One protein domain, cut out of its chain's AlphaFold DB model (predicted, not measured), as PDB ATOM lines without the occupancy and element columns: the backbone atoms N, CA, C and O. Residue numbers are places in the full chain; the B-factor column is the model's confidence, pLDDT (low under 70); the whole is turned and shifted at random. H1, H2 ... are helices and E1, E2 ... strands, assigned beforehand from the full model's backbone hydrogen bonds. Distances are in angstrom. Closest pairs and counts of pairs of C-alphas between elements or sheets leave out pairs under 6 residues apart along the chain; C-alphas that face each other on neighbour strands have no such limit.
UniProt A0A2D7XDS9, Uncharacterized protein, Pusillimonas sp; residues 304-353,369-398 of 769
ATOM      1  N   VAL A 304     -20.213  62.258 -18.330       68.75
ATOM      2  CA  VAL A 304     -20.828  61.539 -19.451       68.75
ATOM      3  C   VAL A 304     -20.572  60.037 -19.252       68.75
ATOM      4  O   VAL A 304     -19.495  59.629 -18.824       68.75
ATOM      5  N   THR A 305     -21.601  59.217 -19.460       65.88
ATOM      6  CA  THR A 305     -21.628  57.792 -19.086       65.88
ATOM      7  C   THR A 305     -20.629  56.926 -19.855       65.88
ATOM      8  O   THR A 305     -20.388  57.167 -21.035       65.88
ATOM      9  N   GLY A 306     -20.195  55.820 -19.233       70.31
ATOM     10  CA  GLY A 306     -19.605  54.666 -19.916       70.31
ATOM     11  C   GLY A 306     -18.085  54.600 -19.805       70.31
ATOM     12  O   GLY A 306     -17.557  54.191 -18.769       70.31
ATOM     13  N   ASP A 307     -17.394  54.980 -20.877       80.12
ATOM     14  CA  ASP A 307     -15.953  54.741 -21.034       80.12
ATOM     15  C   ASP A 307     -15.089  55.811 -20.350       80.12
ATOM     16  O   ASP A 307     -14.014  55.503 -19.831       80.12
ATOM     17  N   ASP A 308     -15.588  57.047 -20.249       83.94
ATOM     18  CA  ASP A 308     -14.865  58.176 -19.642       83.94
ATOM     19  C   ASP A 308     -14.638  58.006 -18.128       83.94
ATOM     20  O   ASP A 308     -13.770  58.653 -17.538       83.94
ATOM     21  N   LEU A 309     -15.394  57.106 -17.488       87.50
ATOM     22  CA  LEU A 309     -15.319  56.802 -16.056       87.50
ATOM     23  C   LEU A 309     -14.342  55.659 -15.729       87.50
ATOM     24  O   LEU A 309     -13.905  55.526 -14.586       87.50
ATOM     25  N   ILE A 310     -13.938  54.860 -16.719       89.44
ATOM     26  CA  ILE A 310     -13.014  53.733 -16.518       89.44
ATOM     27  C   ILE A 310     -11.621  54.197 -16.038       89.44
ATOM     28  O   ILE A 310     -11.081  53.586 -15.109       89.44
ATOM     29  N   PRO A 311     -11.013  55.279 -16.578       91.19
ATOM     30  CA  PRO A 311      -9.742  55.795 -16.059       91.19
ATOM     31  C   PRO A 311      -9.816  56.229 -14.590       91.19
ATOM     32  O   PRO A 311      -8.837  56.090 -13.852       91.19
ATOM     33  N   TRP A 312     -10.976  56.722 -14.151       88.19
ATOM     34  CA  TRP A 312     -11.207  57.143 -12.771       88.19
ATOM     35  C   TRP A 312     -11.239  55.969 -11.804       88.19
ATOM     36  O   TRP A 312     -10.577  56.027 -10.768       88.19
ATOM     37  N   TYR A 313     -11.909  54.877 -12.178       89.88
ATOM     38  CA  TYR A 313     -11.878  53.629 -11.415       89.88
ATOM     39  C   TYR A 313     -10.436  53.146 -11.193       89.88
ATOM     40  O   TYR A 313     -10.024  52.875 -10.067       89.88
ATOM     41  N   TRP A 314      -9.617  53.113 -12.247       91.06
ATOM     42  CA  TRP A 314      -8.222  52.680 -12.114       91.06
ATOM     43  C   TRP A 314      -7.355  53.648 -11.310       91.06
ATOM     44  O   TRP A 314      -6.465  53.203 -10.589       91.06
ATOM     45  N   SER A 315      -7.610  54.952 -11.423       87.94
ATOM     46  CA  SER A 315      -6.916  55.966 -10.622       87.94
ATOM     47  C   SER A 315      -7.245  55.821  -9.135       87.94
ATOM     48  O   SER A 315      -6.363  55.974  -8.293       87.94
ATOM     49  N   PHE A 316      -8.492  55.471  -8.811       87.75
ATOM     50  CA  PHE A 316      -8.907  55.158  -7.448       87.75
ATOM     51  C   PHE A 316      -8.219  53.910  -6.905       87.75
ATOM     52  O   PHE A 316      -7.646  53.981  -5.826       87.75
ATOM     53  N   GLN A 317      -8.208  52.800  -7.652       89.50
ATOM     54  CA  GLN A 317      -7.535  51.568  -7.216       89.50
ATOM     55  C   GLN A 317      -6.044  51.810  -6.937       89.50
ATOM     56  O   GLN A 317      -5.508  51.351  -5.929       89.50
ATOM     57  N   GLU A 318      -5.376  52.611  -7.775       88.94
ATOM     58  CA  GLU A 318      -3.982  52.987  -7.544       88.94
ATOM     59  C   GLU A 318      -3.813  53.847  -6.283       88.94
ATOM     60  O   GLU A 318      -2.932  53.577  -5.464       88.94
ATOM     61  N   ALA A 319      -4.651  54.873  -6.108       82.62
ATOM     62  CA  ALA A 319      -4.623  55.726  -4.923       82.62
ATOM     63  C   ALA A 319      -4.910  54.926  -3.639       82.62
ATOM     64  O   ALA A 319      -4.236  55.114  -2.628       82.62
ATOM     65  N   PHE A 320      -5.853  53.985  -3.701       82.31
ATOM     66  CA  PHE A 320      -6.195  53.081  -2.612       82.31
ATOM     67  C   PHE A 320      -4.998  52.209  -2.222       82.31
ATOM     68  O   PHE A 320      -4.592  52.218  -1.059       82.31
ATOM     69  N   LEU A 321      -4.348  51.544  -3.181       83.50
ATOM     70  CA  LEU A 321      -3.138  50.756  -2.913       83.50
ATOM     71  C   LEU A 321      -1.994  51.615  -2.350       83.50
ATOM     72  O   LEU A 321      -1.296  51.182  -1.432       83.50
ATOM     73  N   ARG A 322      -1.834  52.854  -2.840       82.50
ATOM     74  CA  ARG A 322      -0.868  53.836  -2.308       82.50
ATOM     75  C   ARG A 322      -1.157  54.270  -0.876       82.50
ATOM     76  O   ARG A 322      -0.216  54.626  -0.183       82.50
ATOM     77  N   SER A 323      -2.413  54.249  -0.435       77.56
ATOM     78  CA  SER A 323      -2.760  54.568   0.955       77.56
ATOM     79  C   SER A 323      -2.401  53.438   1.931       77.56
ATOM     80  O   SER A 323      -2.107  53.703   3.097       77.56
ATOM     81  N   TYR A 324      -2.384  52.185   1.454       77.06
ATOM     82  CA  TYR A 324      -2.017  51.005   2.247       77.06
ATOM     83  C   TYR A 324      -0.515  50.762   2.300       77.06
ATOM     84  O   TYR A 324       0.016  50.371   3.342       77.06
ATOM     85  N   ALA A 325       0.175  50.964   1.180       76.56
ATOM     86  CA  ALA A 325       1.621  50.881   1.169       76.56
ATOM     87  C   ALA A 325       2.196  52.158   1.803       76.56
ATOM     88  O   ALA A 325       1.669  53.252   1.624       76.56
ATOM     89  N   GLY A 326       3.244  52.037   2.615       68.75
ATOM     90  CA  GLY A 326       3.816  53.187   3.306       68.75
ATOM     91  C   GLY A 326       4.408  54.231   2.346       68.75
ATOM     92  O   GLY A 326       4.383  54.118   1.124       68.75
ATOM     93  N   LYS A 327       5.022  55.281   2.902       74.69
ATOM     94  CA  LYS A 327       5.665  56.342   2.100       74.69
ATOM     95  C   LYS A 327       7.008  55.929   1.465       74.69
ATOM     96  O   LYS A 327       7.792  56.810   1.113       74.69
ATOM     97  N   ARG A 328       7.352  54.636   1.376       81.38
ATOM     98  CA  ARG A 328       8.678  54.215   0.882       81.38
ATOM     99  C   ARG A 328       8.691  54.182  -0.645       81.38
ATOM    100  O   ARG A 328       7.706  53.841  -1.283       81.38
ATOM    101  N   ALA A 329       9.835  54.495  -1.248       72.19
ATOM    102  CA  ALA A 329       9.988  54.436  -2.703       72.19
ATOM    103  C   ALA A 329       9.803  53.009  -3.265       72.19
ATOM    104  O   ALA A 329       9.275  52.841  -4.362       72.19
ATOM    105  N   GLU A 330      10.193  51.985  -2.500       83.25
ATOM    106  CA  GLU A 330      10.036  50.567  -2.858       83.25
ATOM    107  C   GLU A 330       8.559  50.156  -2.982       83.25
ATOM    108  O   GLU A 330       8.202  49.376  -3.868       83.25
ATOM    109  N   ASP A 331       7.689  50.763  -2.173       84.75
ATOM    110  CA  ASP A 331       6.247  50.515  -2.178       84.75
ATOM    111  C   ASP A 331       5.608  50.953  -3.508       84.75
ATOM    112  O   ASP A 331       4.725  50.277  -4.033       84.75
ATOM    113  N   ALA A 332       6.105  52.033  -4.125       83.50
ATOM    114  CA  ALA A 332       5.596  52.519  -5.408       83.50
ATOM    115  C   ALA A 332       5.843  51.528  -6.559       83.50
ATOM    116  O   ALA A 332       4.980  51.367  -7.422       83.50
ATOM    117  N   ILE A 333       6.993  50.842  -6.557       87.81
ATOM    118  CA  ILE A 333       7.328  49.819  -7.562       87.81
ATOM    119  C   ILE A 333       6.424  48.594  -7.388       87.81
ATOM    120  O   ILE A 333       5.945  48.029  -8.372       87.81
ATOM    121  N   ILE A 334       6.177  48.185  -6.140       88.69
ATOM    122  CA  ILE A 334       5.290  47.059  -5.823       88.69
ATOM    123  C   ILE A 334       3.854  47.378  -6.249       88.69
ATOM    124  O   ILE A 334       3.240  46.575  -6.949       88.69
ATOM    125  N   ILE A 335       3.343  48.565  -5.910       87.88
ATOM    126  CA  ILE A 335       1.997  48.998  -6.307       87.88
ATOM    127  C   ILE A 335       1.852  49.025  -7.824       87.88
ATOM    128  O   ILE A 335       0.845  48.550  -8.342       87.88
ATOM    129  N   GLN A 336       2.850  49.535  -8.549       91.31
ATOM    130  CA  GLN A 336       2.797  49.557 -10.006       91.31
ATOM    131  C   GLN A 336       2.683  48.140 -10.588       91.31
ATOM    132  O   GLN A 336       1.835  47.912 -11.449       91.31
ATOM    133  N   LYS A 337       3.462  47.176 -10.077       91.69
ATOM    134  CA  LYS A 337       3.361  45.767 -10.494       91.69
ATOM    135  C   LYS A 337       1.982  45.174 -10.199       91.69
ATOM    136  O   LYS A 337       1.415  44.518 -11.068       91.69
ATOM    137  N   ILE A 338       1.430  45.438  -9.013       90.25
ATOM    138  CA  ILE A 338       0.078  44.993  -8.636       90.25
ATOM    139  C   ILE A 338      -0.966  45.604  -9.578       90.25
ATOM    140  O   ILE A 338      -1.829  44.892 -10.080       90.25
ATOM    141  N   MET A 339      -0.874  46.901  -9.881       92.94
ATOM    142  CA  MET A 339      -1.797  47.580 -10.796       92.94
ATOM    143  C   MET A 339      -1.707  47.044 -12.229       92.94
ATOM    144  O   MET A 339      -2.734  46.893 -12.893       92.94
ATOM    145  N   GLU A 340      -0.503  46.746 -12.722       94.00
ATOM    146  CA  GLU A 340      -0.293  46.117 -14.031       94.00
ATOM    147  C   GLU A 340      -0.912  44.713 -14.083       94.00
ATOM    148  O   GLU A 340      -1.594  44.373 -15.053       94.00
ATOM    149  N   GLU A 341      -0.739  43.920 -13.025       92.06
ATOM    150  CA  GLU A 341      -1.343  42.594 -12.891       92.06
ATOM    151  C   GLU A 341      -2.874  42.664 -12.803       92.06
ATOM    152  O   GLU A 341      -3.560  41.995 -13.579       92.06
ATOM    153  N   MET A 342      -3.420  43.555 -11.970       89.56
ATOM    154  CA  MET A 342      -4.861  43.799 -11.879       89.56
ATOM    155  C   MET A 342      -5.446  44.196 -13.234       89.56
ATOM    156  O   MET A 342      -6.435  43.607 -13.658       89.56
ATOM    157  N   ARG A 343      -4.827  45.135 -13.963       93.06
ATOM    158  CA  ARG A 343      -5.279  45.542 -15.311       93.06
ATOM    159  C   ARG A 343      -5.167  44.416 -16.341       93.06
ATOM    160  O   ARG A 343      -5.962  44.353 -17.278       93.06
ATOM    161  N   ARG A 344      -4.186  43.520 -16.199       92.19
ATOM    162  CA  ARG A 344      -4.021  42.352 -17.079       92.19
ATOM    163  C   ARG A 344      -5.132  41.327 -16.860       92.19
ATOM    164  O   ARG A 344      -5.619  40.739 -17.835       92.19
ATOM    165  N   GLU A 345      -5.500  41.103 -15.605       89.88
ATOM    166  CA  GLU A 345      -6.428  40.052 -15.176       89.88
ATOM    167  C   GLU A 345      -7.879  40.520 -15.112       89.88
ATOM    168  O   GLU A 345      -8.793  39.704 -15.212       89.88
ATOM    169  N   THR A 346      -8.096  41.828 -15.045       90.06
ATOM    170  CA  THR A 346      -9.406  42.429 -14.829       90.06
ATOM    171  C   THR A 346      -9.724  43.439 -15.924       90.06
ATOM    172  O   THR A 346      -8.979  44.388 -16.159       90.06
ATOM    173  N   THR A 347     -10.859  43.260 -16.595       91.62
ATOM    174  CA  THR A 347     -11.389  44.213 -17.573       91.62
ATOM    175  C   THR A 347     -12.616  44.901 -16.994       91.62
ATOM    176  O   THR A 347     -13.622  44.251 -16.730       91.62
ATOM    177  N   VAL A 348     -12.544  46.218 -16.828       91.62
ATOM    178  CA  VAL A 348     -13.713  47.043 -16.507       91.62
ATOM    179  C   VAL A 348     -14.470  47.279 -17.810       91.62
ATOM    180  O   VAL A 348     -13.914  47.855 -18.741       91.62
ATOM    181  N   ARG A 349     -15.695  46.762 -17.908       90.38
ATOM    182  CA  ARG A 349     -16.514  46.822 -19.127       90.38
ATOM    183  C   ARG A 349     -17.253  48.135 -19.279       90.38
ATOM    184  O   ARG A 349     -17.357  48.647 -20.383       90.38
ATOM    185  N   SER A 350     -17.814  48.624 -18.186       90.44
ATOM    186  CA  SER A 350     -18.539  49.883 -18.140       90.44
ATOM    187  C   SER A 350     -18.530  50.398 -16.709       90.44
ATOM    188  O   SER A 350     -18.500  49.604 -15.768       90.44
ATOM    189  N   CYS A 351     -18.551  51.716 -16.547       91.25
ATOM    190  CA  CYS A 351     -18.824  52.354 -15.269       91.25
ATOM    191  C   CYS A 351     -19.985  53.334 -15.446       91.25
ATOM    192  O   CYS A 351     -20.048  54.088 -16.421       91.25
ATOM    193  N   THR A 352     -20.908  53.333 -14.493       89.62
ATOM    194  CA  THR A 352     -22.004  54.296 -14.418       89.62
ATOM    195  C   THR A 352     -21.895  55.084 -13.123       89.62
ATOM    196  O   THR A 352     -21.568  54.540 -12.069       89.62
ATOM    197  N   GLN A 353     -22.142  56.390 -13.200       90.62
ATOM    198  CA  GLN A 353     -22.290  57.217 -12.011       90.62
ATOM    199  C   GLN A 353     -23.610  56.842 -11.331       90.62
ATOM    200  O   GLN A 353     -24.683  57.017 -11.907       90.62
ATOM    201  N   LEU A 369     -19.346  55.365  -8.261       91.12
ATOM    202  CA  LEU A 369     -19.341  54.590  -9.496       91.12
ATOM    203  C   LEU A 369     -19.782  53.149  -9.232       91.12
ATOM    204  O   LEU A 369     -19.276  52.497  -8.319       91.12
ATOM    205  N   GLY A 370     -20.681  52.657 -10.082       90.38
ATOM    206  CA  GLY A 370     -20.958  51.237 -10.253       90.38
ATOM    207  C   GLY A 370     -20.281  50.742 -11.527       90.38
ATOM    208  O   GLY A 370     -20.625  51.196 -12.618       90.38
ATOM    209  N   CYS A 371     -19.319  49.832 -11.404       91.50
ATOM    210  CA  CYS A 371     -18.546  49.308 -12.524       91.50
ATOM    211  C   CYS A 371     -18.817  47.810 -12.744       91.50
ATOM    212  O   CYS A 371     -18.797  47.005 -11.812       91.50
ATOM    213  N   GLU A 372     -19.050  47.418 -13.998       91.25
ATOM    214  CA  GLU A 372     -19.090  46.010 -14.405       91.25
ATOM    215  C   GLU A 372     -17.657  45.526 -14.634       91.25
ATOM    216  O   GLU A 372     -16.944  46.030 -15.508       91.25
ATOM    217  N   ILE A 373     -17.233  44.531 -13.860       90.56
ATOM    218  CA  ILE A 373     -15.869  44.020 -13.854       90.56
ATOM    219  C   ILE A 373     -15.861  42.577 -14.345       90.56
ATOM    220  O   ILE A 373     -16.540  41.707 -13.810       90.56
ATOM    221  N   VAL A 374     -15.035  42.281 -15.341       89.00
ATOM    222  CA  VAL A 374     -14.815  40.922 -15.834       89.00
ATOM    223  C   VAL A 374     -13.418  40.478 -15.442       89.00
ATOM    224  O   VAL A 374     -12.428  40.966 -15.987       89.00
ATOM    225  N   VAL A 375     -13.338  39.526 -14.516       87.94
ATOM    226  CA  VAL A 375     -12.070  38.896 -14.142       87.94
ATOM    227  C   VAL A 375     -11.833  37.722 -15.088       87.94
ATOM    228  O   VAL A 375     -12.667  36.814 -15.205       87.94
ATOM    229  N   LYS A 376     -10.702  37.740 -15.799       83.69
ATOM    230  CA  LYS A 376     -10.262  36.617 -16.634       83.69
ATOM    231  C   LYS A 376     -10.103  35.413 -15.714       83.69
ATOM    232  O   LYS A 376      -9.313  35.458 -14.777       83.69
ATOM    233  N   SER A 377     -10.893  34.363 -15.935       66.12
ATOM    234  CA  SER A 377     -10.892  33.231 -15.013       66.12
ATOM    235  C   SER A 377      -9.510  32.586 -14.964       66.12
ATOM    236  O   SER A 377      -8.817  32.454 -15.978       66.12
ATOM    237  N   SER A 378      -9.099  32.183 -13.759       59.59
ATOM    238  CA  SER A 378      -7.939  31.314 -13.605       59.59
ATOM    239  C   SER A 378      -8.149  30.077 -14.479       59.59
ATOM    240  O   SER A 378      -9.277  29.586 -14.567       59.59
ATOM    241  N   LYS A 379      -7.080  29.593 -15.120       63.72
ATOM    242  CA  LYS A 379      -7.052  28.590 -16.209       63.72
ATOM    243  C   LYS A 379      -7.867  27.293 -15.994       63.72
ATOM    244  O   LYS A 379      -7.938  26.478 -16.905       63.72
ATOM    245  N   THR A 380      -8.451  27.076 -14.821       56.69
ATOM    246  CA  THR A 380      -9.155  25.869 -14.379       56.69
ATOM    247  C   THR A 380     -10.687  25.921 -14.488       56.69
ATOM    248  O   THR A 380     -11.301  24.860 -14.527       56.69
ATOM    249  N   GLU A 381     -11.330  27.091 -14.604       55.47
ATOM    250  CA  GLU A 381     -12.800  27.210 -14.735       55.47
ATOM    251  C   GLU A 381     -13.148  28.013 -16.000       55.47
ATOM    252  O   GLU A 381     -13.062  29.235 -16.005       55.47
ATOM    253  N   GLY A 382     -13.498  27.353 -17.108       64.56
ATOM    254  CA  GLY A 382     -13.575  27.929 -18.466       64.56
ATOM    255  C   GLY A 382     -14.628  29.018 -18.761       64.56
ATOM    256  O   GLY A 382     -15.060  29.123 -19.908       64.56
ATOM    257  N   ARG A 383     -15.067  29.829 -17.788       72.00
ATOM    258  CA  ARG A 383     -15.910  31.018 -18.017       72.00
ATOM    259  C   ARG A 383     -15.423  32.211 -17.178       72.00
ATOM    260  O   ARG A 383     -15.248  32.038 -15.973       72.00
ATOM    261  N   PRO A 384     -15.234  33.410 -17.773       76.62
ATOM    262  CA  PRO A 384     -14.957  34.632 -17.019       76.62
ATOM    263  C   PRO A 384     -16.037  34.862 -15.959       76.62
ATOM    264  O   PRO A 384     -17.226  34.707 -16.252       76.62
ATOM    265  N   LYS A 385     -15.635  35.230 -14.741       79.62
ATOM    266  CA  LYS A 385     -16.580  35.653 -13.704       79.62
ATOM    267  C   LYS A 385     -16.805  37.153 -13.875       79.62
ATOM    268  O   LYS A 385     -15.857  37.934 -13.783       79.62
ATOM    269  N   THR A 386     -18.047  37.540 -14.155       80.06
ATOM    270  CA  THR A 386     -18.462  38.944 -14.103       80.06
ATOM    271  C   THR A 386     -18.823  39.270 -12.660       80.06
ATOM    272  O   THR A 386     -19.754  38.684 -12.106       80.06
ATOM    273  N   GLY A 387     -18.056  40.162 -12.048       80.50
ATOM    274  CA  GLY A 387     -18.396  40.817 -10.795       80.50
ATOM    275  C   GLY A 387     -18.976  42.200 -11.077       80.50
ATOM    276  O   GLY A 387     -18.659  42.827 -12.085       80.50
ATOM    277  N   GLN A 388     -19.826  42.686 -10.183       79.88
ATOM    278  CA  GLN A 388     -20.256  44.077 -10.187       79.88
ATOM    279  C   GLN A 388     -19.636  44.734  -8.957       79.88
ATOM    280  O   GLN A 388     -19.870  44.271  -7.839       79.88
ATOM    281  N   ASP A 389     -18.820  45.765  -9.158       78.06
ATOM    282  CA  ASP A 389     -18.349  46.607  -8.063       78.06
ATOM    283  C   ASP A 389     -19.256  47.829  -7.997       78.06
ATOM    284  O   ASP A 389     -19.213  48.700  -8.862       78.06
ATOM    285  N   ASN A 390     -20.152  47.845  -7.016       71.56
ATOM    286  CA  ASN A 390     -21.260  48.794  -7.004       71.56
ATOM    287  C   ASN A 390     -20.943  50.127  -6.324       71.56
ATOM    288  O   ASN A 390     -21.763  51.034  -6.438       71.56
ATOM    289  N   ASN A 391     -19.805  50.260  -5.634       78.88
ATOM    290  CA  ASN A 391     -19.597  51.361  -4.690       78.88
ATOM    291  C   ASN A 391     -18.154  51.901  -4.689       78.88
ATOM    292  O   ASN A 391     -17.556  52.070  -3.628       78.88
ATOM    293  N   THR A 392     -17.577  52.199  -5.856       86.94
ATOM    294  CA  THR A 392     -16.320  52.968  -5.875       86.94
ATOM    295  C   THR A 392     -16.622  54.437  -5.554       86.94
ATOM    296  O   THR A 392     -17.277  55.124  -6.337       86.94
ATOM    297  N   GLU A 393     -16.151  54.926  -4.406       89.50
ATOM    298  CA  GLU A 393     -16.326  56.313  -3.958       89.50
ATOM    299  C   GLU A 393     -15.158  57.198  -4.415       89.50
ATOM    300  O   GLU A 393     -14.007  56.997  -4.025       89.50
ATOM    301  N   LEU A 394     -15.449  58.219  -5.219       89.38
ATOM    302  CA  LEU A 394     -14.477  59.188  -5.713       89.38
ATOM    303  C   LEU A 394     -14.718  60.557  -5.092       89.38
ATOM    304  O   LEU A 394     -15.851  61.022  -4.991       89.38
ATOM    305  N   TYR A 395     -13.630  61.245  -4.762       88.94
ATOM    306  CA  TYR A 395     -13.652  62.643  -4.357       88.94
ATOM    307  C   TYR A 395     -12.730  63.411  -5.292       88.94
ATOM    308  O   TYR A 395     -11.548  63.087  -5.401       88.94
ATOM    309  N   LEU A 396     -13.268  64.408  -5.983       88.38
ATOM    310  CA  LEU A 396     -12.599  65.098  -7.079       88.38
ATOM    311  C   LEU A 396     -12.491  66.595  -6.788       88.38
ATOM    312  O   LEU A 396     -13.402  67.192  -6.221       88.38
ATOM    313  N   VAL A 397     -11.397  67.218  -7.213       88.19
ATOM    314  CA  VAL A 397     -11.208  68.677  -7.189       88.19
ATOM    315  C   VAL A 397     -10.836  69.170  -8.581       88.19
ATOM    316  O   VAL A 397     -10.313  68.413  -9.402       88.19
ATOM    317  N   ARG A 398     -11.094  70.447  -8.866       86.94
ATOM    318  CA  ARG A 398     -10.748  71.057 -10.155       86.94
ATOM    319  C   ARG A 398      -9.361  71.698 -10.085       86.94
ATOM    320  O   ARG A 398      -9.129  72.567  -9.246       86.94
TER     321      ARG A 398
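AT A GLANCE: This is residues 304 to 353 and 369 to 398 of the 769 residues of an uncharacterized protein of Pusillimonas sp (UniProt A0A2D7XDS9). What shape do these atoms make? A strongly twisted sheet of three antiparallel strands, in the order E1, E2, E3, curls round helix H1, and a second helix, H2, folds back from H1 as a helical hairpin in an open V, only grazing the sheet at its end. What is it made of? The printed part has 80 residues with two named helices and three named strands, in chain order H1, H2, E1, E2, E3, and its class is mixed, helices and strands. How compact is it? It is only just loose, close to compact, with a radius of gyration of the C-alphas of 14.0 A, and flat, spanning 39 by 35 by 17 A.

HOW THE PARTS SIT: How do the strands pair? E2, residues 369 to 375, is the inner strand and is antiparallel to E1, residues 346 to 353, at 163 degrees, with N 349 and O 372 at 2.8 A, within hydrogen-bond range. E2 is also antiparallel to E3, residues 385 to 398, at 140 degrees, with N 371 and O 389 at 2.8 A, and these two form a hairpin. What is on the sheet? H1, residues 310 to 324, is on one face, making two layers, a sheet with a helix on one face; its closest C-alphas to E3 are Phe 316 and Leu 394, 7.1 A. H2, residues 329 to 345, only grazes the sheet with residues 340 to 345; the C-alphas of Glu 345 and Val 375 are 5.9 A apart. How do the helices stand? H1 touches H2 with residues 317 to 322 alone, closest at the C-alphas of Leu 321 and Ile 335, 6.4 A. They run opposite ways at a steep tilt of 39 degrees. Every O i to N i+4 pair is within hydrogen-bond range in H1, and 12 of 13 in H2.

IN THESE COORDINATES: Where are the strands? E3 is 36.1 A long, bends by 53 degrees at residue 391 and ends at C-alpha 398, (-10.748, 71.057, -10.155). E1 is 19.8 A long and bends by 59 degrees at residue 349; E2 is 17.9 A long. Where are the helices? H1 begins at C-alpha 310, (-13.014, 53.733, -16.518), and is 21.9 A long; H2 is 25.1 A long.

THE WHOLE: How far does it reach? The two C-alphas farthest apart, those of Thr 380 and Arg 398, are 45.4 A apart. Is anything missing? Residues 354 to 368, between E1 and E2, are not printed; C-alphas 353 and 369 are 4.7 A apart across the cut. Where is confidence low? Residues 304 to 305, 326 and 377 to 382 have pLDDT under 70.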